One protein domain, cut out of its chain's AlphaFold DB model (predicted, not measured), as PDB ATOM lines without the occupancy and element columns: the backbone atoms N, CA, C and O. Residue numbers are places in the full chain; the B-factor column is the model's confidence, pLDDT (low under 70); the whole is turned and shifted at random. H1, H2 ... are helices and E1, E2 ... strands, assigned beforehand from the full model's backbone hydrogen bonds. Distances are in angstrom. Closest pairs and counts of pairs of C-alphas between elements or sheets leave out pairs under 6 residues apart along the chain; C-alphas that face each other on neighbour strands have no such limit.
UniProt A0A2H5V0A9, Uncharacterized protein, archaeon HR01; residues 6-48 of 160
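Overview. This is residues 6 to 48 of the 160 residues of an uncharacterized protein of archaeon HR01 (UniProt A0A2H5V0A9). A thin, drawn-out shape: a small hairpin of two strands, E1 and E2, makes one end, and the helix H2 makes the other, where residues 35 to 48 stick out as a free arm. The shorter helix H1 leads into the hairpin, where the chain folds back between E1 and E2, and from the end of E2 residues 27 to 31 run on to H2. The printed part has 43 residues, with two named helices and two named strands in the order H1, E1, E2, H2; the sheet, E1 - E2, is antiparallel and the class is mixed, helices and strands. The whole is only just extended, close to loose, with a radius of gyration of the C-alphas of 14.2 A and spans of 44 by 18 by 17 A.

Along the chain. H1 is residues 6 to 14, 12.0 A from first to last C-alpha, beginning at C-alpha 6 (-18.938, 36.847, 37.309). E1 is residues 16 to 19 and E2 residues 23 to 26, each 9.9 A long. H2, residues 32 to 46, is 20.8 A long and ends at C-alpha 46 (-0.197, 31.691, 30.325).

Arrangement. H1 is only just apart from E2, with closest C-alphas 8.4 A apart. E1 and E2 form a hairpin, antiparallel at 162 degrees between their directions. The C-alphas of Ile 16 and Arg 26 face each other at 4.7 A. Across the pair, N 17 and O 25, at 2.9 A, and N 25 and O 17, at 2.9 A, are within hydrogen-bond range. H2 is apart from H1 and from E1. In H1 and H2 every O i to N i+4 pair is within hydrogen-bond range.

Size, cuts and confidence. The two C-alphas farthest apart, those of Arg 20 and Asn 48, are 44.4 A apart. The printed part has no cut, and its three links are tight. The mean pLDDT of the printed part is 87.7, and Gly 21 is its one residue under 70.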
ATOM      1  N   ASP A   6     -18.370  36.266  36.094       82.38
ATOM      2  CA  ASP A   6     -18.938  36.847  37.309       82.38
ATOM      3  C   ASP A   6     -20.401  36.451  37.532       82.38
ATOM      4  O   ASP A   6     -20.784  36.153  38.663       82.38
ATOM      5  N   ASP A   7     -21.207  36.357  36.470       84.56
ATOM      6  CA  ASP A   7     -22.613  35.949  36.560       84.56
ATOM      7  C   ASP A   7     -22.736  34.464  36.930       84.56
ATOM      8  O   ASP A   7     -23.581  34.076  37.747       84.56
ATOM      9  N   VAL A   8     -21.839  33.628  36.393       83.00
ATOM     10  CA  VAL A   8     -21.747  32.200  36.737       83.00
ATOM     11  C   VAL A   8     -21.341  32.030  38.199       83.00
ATOM     12  O   VAL A   8     -21.983  31.282  38.937       83.00
ATOM     13  N   LEU A   9     -20.314  32.756  38.652       84.69
ATOM     14  CA  LEU A   9     -19.843  32.704  40.038       84.69
ATOM     15  C   LEU A   9     -20.886  33.246  41.016       84.69
ATOM     16  O   LEU A   9     -21.067  32.676  42.091       84.69
ATOM     17  N   LYS A  10     -21.598  34.316  40.649       89.88
ATOM     18  CA  LYS A  10     -22.707  34.867  41.436       89.88
ATOM     19  C   LYS A  10     -23.821  33.836  41.600       89.88
ATOM     20  O   LYS A  10     -24.270  33.606  42.720       89.88
ATOM     21  N   THR A  11     -24.209  33.173  40.513       88.75
ATOM     22  CA  THR A  11     -25.226  32.113  40.536       88.75
ATOM     23  C   THR A  11     -24.782  30.931  41.394       88.75
ATOM     24  O   THR A  11     -25.545  30.466  42.236       88.75
ATOM     25  N   TRP A  12     -23.538  30.473  41.235       90.81
ATOM     26  CA  TRP A  12     -22.980  29.381  42.034       90.81
ATOM     27  C   TRP A  12     -22.968  29.716  43.531       90.81
ATOM     28  O   TRP A  12     -23.464  28.929  44.337       90.81
ATOM     29  N   ARG A  13     -22.490  30.911  43.908       91.44
ATOM     30  CA  ARG A  13     -22.466  31.381  45.307       91.44
ATOM     31  C   ARG A  13     -23.866  31.492  45.907       91.44
ATOM     32  O   ARG A  13     -24.062  31.078  47.042       91.44
ATOM     33  N   ALA A  14     -24.842  31.985  45.144       93.25
ATOM     34  CA  ALA A  14     -26.235  32.099  45.584       93.25
ATOM     35  C   ALA A  14     -26.911  30.740  45.857       93.25
ATOM     36  O   ALA A  14     -27.993  30.689  46.436       93.25
ATOM     37  N   LYS A  15     -26.293  29.635  45.428       93.94
ATOM     38  CA  LYS A  15     -26.759  28.259  45.638       93.94
ATOM     39  C   LYS A  15     -25.963  27.521  46.724       93.94
ATOM     40  O   LYS A  15     -26.073  26.299  46.836       93.94
ATOM     41  N   ILE A  16     -25.169  28.251  47.511       92.88
ATOM     42  CA  ILE A  16     -24.517  27.759  48.725       92.88
ATOM     43  C   ILE A  16     -25.386  28.159  49.916       92.88
ATOM     44  O   ILE A  16     -25.599  29.342  50.163       92.88
ATOM     45  N   ILE A  17     -25.881  27.167  50.650       91.38
ATOM     46  CA  ILE A  17     -26.674  27.361  51.864       91.38
ATOM     47  C   ILE A  17     -25.791  27.017  53.061       91.38
ATOM     48  O   ILE A  17     -25.170  25.953  53.096       91.38
ATOM     49  N   CYS A  18     -25.737  27.924  54.033       88.88
ATOM     50  CA  CYS A  18     -25.000  27.740  55.278       88.88
ATOM     51  C   CYS A  18     -25.985  27.736  56.448       88.88
ATOM     52  O   CYS A  18     -26.519  28.783  56.815       88.88
ATOM     53  N   GLU A  19     -26.207  26.579  57.066       85.38
ATOM     54  CA  GLU A  19     -27.068  26.471  58.245       85.38
ATOM     55  C   GLU A  19     -26.242  26.607  59.524       85.38
ATOM     56  O   GLU A  19     -25.377  25.774  59.817       85.38
ATOM     57  N   ARG A  20     -26.502  27.685  60.282       80.50
ATOM     58  CA  ARG A  20     -25.964  27.967  61.633       80.50
ATOM     59  C   ARG A  20     -24.475  27.609  61.823       80.50
ATOM     60  O   ARG A  20     -24.075  27.151  62.890       80.50
ATOM     61  N   GLY A  21     -23.661  27.794  60.781       69.00
ATOM     62  CA  GLY A  21     -22.212  27.565  60.787       69.00
ATOM     63  C   GLY A  21     -21.742  26.107  60.893       69.00
ATOM     64  O   GLY A  21     -20.539  25.892  60.990       69.00
ATOM     65  N   LYS A  22     -22.639  25.110  60.876       81.12
ATOM     66  CA  LYS A  22     -22.272  23.687  61.050       81.12
ATOM     67  C   LYS A  22     -22.412  22.852  59.782       81.12
ATOM     68  O   LYS A  22     -21.731  21.839  59.655       81.12
ATOM     69  N   LEU A  23     -23.261  23.277  58.847       84.31
ATOM     70  CA  LEU A  23     -23.490  22.565  57.594       84.31
ATOM     71  C   LEU A  23     -23.421  23.530  56.411       84.31
ATOM     72  O   LEU A  23     -24.100  24.559  56.392       84.31
ATOM     73  N   VAL A  24     -22.601  23.177  55.420       90.62
ATOM     74  CA  VAL A  24     -22.518  23.875  54.132       90.62
ATOM     75  C   VAL A  24     -23.067  22.950  53.057       90.62
ATOM     76  O   VAL A  24     -22.453  21.932  52.736       90.62
ATOM     77  N   GLN A  25     -24.201  23.322  52.469       92.19
ATOM     78  CA  GLN A  25     -24.815  22.591  51.368       92.19
ATOM     79  C   GLN A  25     -24.623  23.357  50.059       92.19
ATOM     80  O   GLN A  25     -24.943  24.539  49.948       92.19
ATOM     81  N   ARG A  26     -24.098  22.674  49.039       92.12
ATOM     82  CA  ARG A  26     -23.931  23.223  47.687       92.12
ATOM     83  C   ARG A  26     -24.985  22.599  46.781       92.12
ATOM     84  O   ARG A  26     -24.904  21.411  46.490       92.12
ATOM     85  N   LEU A  27     -25.965  23.389  46.342       93.50
ATOM     86  CA  LEU A  27     -27.079  22.891  45.522       93.50
ATOM     87  C   LEU A  27     -26.726  22.733  44.039       93.50
ATOM     88  O   LEU A  27     -27.487  22.150  43.273       93.50
ATOM     89  N   VAL A  28     -25.579  23.266  43.621       91.88
ATOM     90  CA  VAL A  28     -25.067  23.163  42.255       91.88
ATOM     91  C   VAL A  28     -23.574  22.862  42.290       91.88
ATOM     92  O   VAL A  28     -22.856  23.256  43.214       91.88
ATOM     93  N   ARG A  29     -23.093  22.180  41.254       89.94
ATOM     94  CA  ARG A  29     -21.677  21.856  41.066       89.94
ATOM     95  C   ARG A  29     -21.205  22.336  39.704       89.94
ATOM     96  O   ARG A  29     -21.989  22.387  38.760       89.94
ATOM     97  N   PHE A  30     -19.918  22.650  39.608       89.44
ATOM     98  CA  PHE A  30     -19.285  22.846  38.314       89.44
ATOM     99  C   PHE A  30     -19.248  21.523  37.549       89.44
ATOM    100  O   PHE A  30     -19.077  20.456  38.141       89.44
ATOM    101  N   THR A  31     -19.453  21.604  36.241       92.50
ATOM    102  CA  THR A  31     -19.366  20.462  35.331       92.50
ATOM    103  C   THR A  31     -17.942  20.312  34.803       92.50
ATOM    104  O   THR A  31     -17.123  21.228  34.912       92.50
ATOM    105  N   GLU A  32     -17.655  19.175  34.169       90.62
ATOM    106  CA  GLU A  32     -16.399  18.987  33.433       90.62
ATOM    107  C   GLU A  32     -16.194  20.065  32.362       90.62
ATOM    108  O   GLU A  32     -15.083  20.563  32.194       90.62
ATOM    109  N   ASP A  33     -17.259  20.517  31.698       88.56
ATOM    110  CA  ASP A  33     -17.160  21.590  30.706       88.56
ATOM    111  C   ASP A  33     -16.724  22.919  31.324       88.56
ATOM    112  O   ASP A  33     -15.882  23.612  30.754       88.56
ATOM    113  N   PHE A  34     -17.209  23.252  32.527       87.56
ATOM    114  CA  PHE A  34     -16.701  24.417  33.254       87.56
ATOM    115  C   PHE A  34     -15.194  24.292  33.508       87.56
ATOM    116  O   PHE A  34     -14.443  25.233  33.250       87.56
ATOM    117  N   MET A  35     -14.730  23.115  33.941       88.31
ATOM    118  CA  MET A  35     -13.303  22.872  34.164       88.31
ATOM    119  C   MET A  35     -12.489  22.952  32.868       88.31
ATOM    120  O   MET A  35     -11.387  23.504  32.882       88.31
ATOM    121  N   ARG A  36     -13.025  22.475  31.737       89.12
ATOM    122  CA  ARG A  36     -12.411  22.633  30.408       89.12
ATOM    123  C   ARG A  36     -12.256  24.107  30.035       89.12
ATOM    124  O   ARG A  36     -11.171  24.504  29.618       89.12
ATOM    125  N   TYR A  37     -13.282  24.934  30.250       86.81
ATOM    126  CA  TYR A  37     -13.196  26.376  29.991       86.81
ATOM    127  C   TYR A  37     -12.179  27.078  30.890       86.81
ATOM    128  O   TYR A  37     -11.415  27.910  30.403       86.81
ATOM    129  N   VAL A  38     -12.115  26.724  32.178       87.88
ATOM    130  CA  VAL A  38     -11.097  27.261  33.093       87.88
ATOM    131  C   VAL A  38      -9.692  26.892  32.616       87.88
ATOM    132  O   VAL A  38      -8.837  27.770  32.527       87.88
ATOM    133  N   ARG A  39      -9.448  25.627  32.246       89.75
ATOM    134  CA  ARG A  39      -8.145  25.187  31.711       89.75
ATOM    135  C   ARG A  39      -7.780  25.924  30.422       89.75
ATOM    136  O   ARG A  39      -6.651  26.386  30.302       89.75
ATOM    137  N   LEU A  40      -8.729  26.082  29.497       87.38
ATOM    138  CA  LEU A  40      -8.519  26.824  28.251       87.38
ATOM    139  C   LEU A  40      -8.189  28.299  28.517       87.38
ATOM    140  O   LEU A  40      -7.274  28.846  27.906       87.38
ATOM    141  N   TRP A  41      -8.900  28.936  29.450       86.12
ATOM    142  CA  TRP A  41      -8.646  30.320  29.844       86.12
ATOM    143  C   TRP A  41      -7.263  30.494  30.482       86.12
ATOM    144  O   TRP A  41      -6.534  31.413  30.103       86.12
ATOM    145  N   ILE A  42      -6.875  29.594  31.397       88.31
ATOM    146  CA  ILE A  42      -5.534  29.583  32.001       88.31
ATOM    147  C   ILE A  42      -4.479  29.410  30.909       88.31
ATOM    148  O   ILE A  42      -3.544  30.199  30.855       88.31
ATOM    149  N   ALA A  43      -4.640  28.437  30.007       86.56
ATOM    150  CA  ALA A  43      -3.697  28.207  28.916       86.56
ATOM    151  C   ALA A  43      -3.536  29.457  28.032       86.56
ATOM    152  O   ALA A  43      -2.417  29.914  27.806       86.56
ATOM    153  N   ALA A  44      -4.642  30.068  27.596       84.00
ATOM    154  CA  ALA A  44      -4.611  31.279  26.774       84.00
ATOM    155  C   ALA A  44      -3.881  32.445  27.468       84.00
ATOM    156  O   ALA A  44      -3.076  33.135  26.836       84.00
ATOM    157  N   ARG A  45      -4.121  32.635  28.774       84.81
ATOM    158  CA  ARG A  45      -3.443  33.637  29.613       84.81
ATOM    159  C   ARG A  45      -1.954  33.341  29.776       84.81
ATOM    160  O   ARG A  45      -1.146  34.241  29.571       84.81
ATOM    161  N   SER A  46      -1.588  32.103  30.102       87.06
ATOM    162  CA  SER A  46      -0.197  31.691  30.325       87.06
ATOM    163  C   SER A  46       0.665  31.841  29.074       87.06
ATOM    164  O   SER A  46       1.828  32.217  29.170       87.06
ATOM    165  N   PHE A  47       0.092  31.606  27.891       83.75
ATOM    166  CA  PHE A  47       0.803  31.789  26.627       83.75
ATOM    167  C   PHE A  47       0.738  33.220  26.084       83.75
ATOM    168  O   PHE A  47       1.299  33.476  25.021       83.75
ATOM    169  N   ASN A  48       0.075  34.153  26.782       85.25
ATOM    170  CA  ASN A  48      -0.156  35.529  26.330       85.25
ATOM    171  C   ASN A  48      -0.635  35.588  24.865       85.25
ATOM    172  O   ASN A  48      -0.121  36.350  24.043       85.25
TER     173      ASN A  48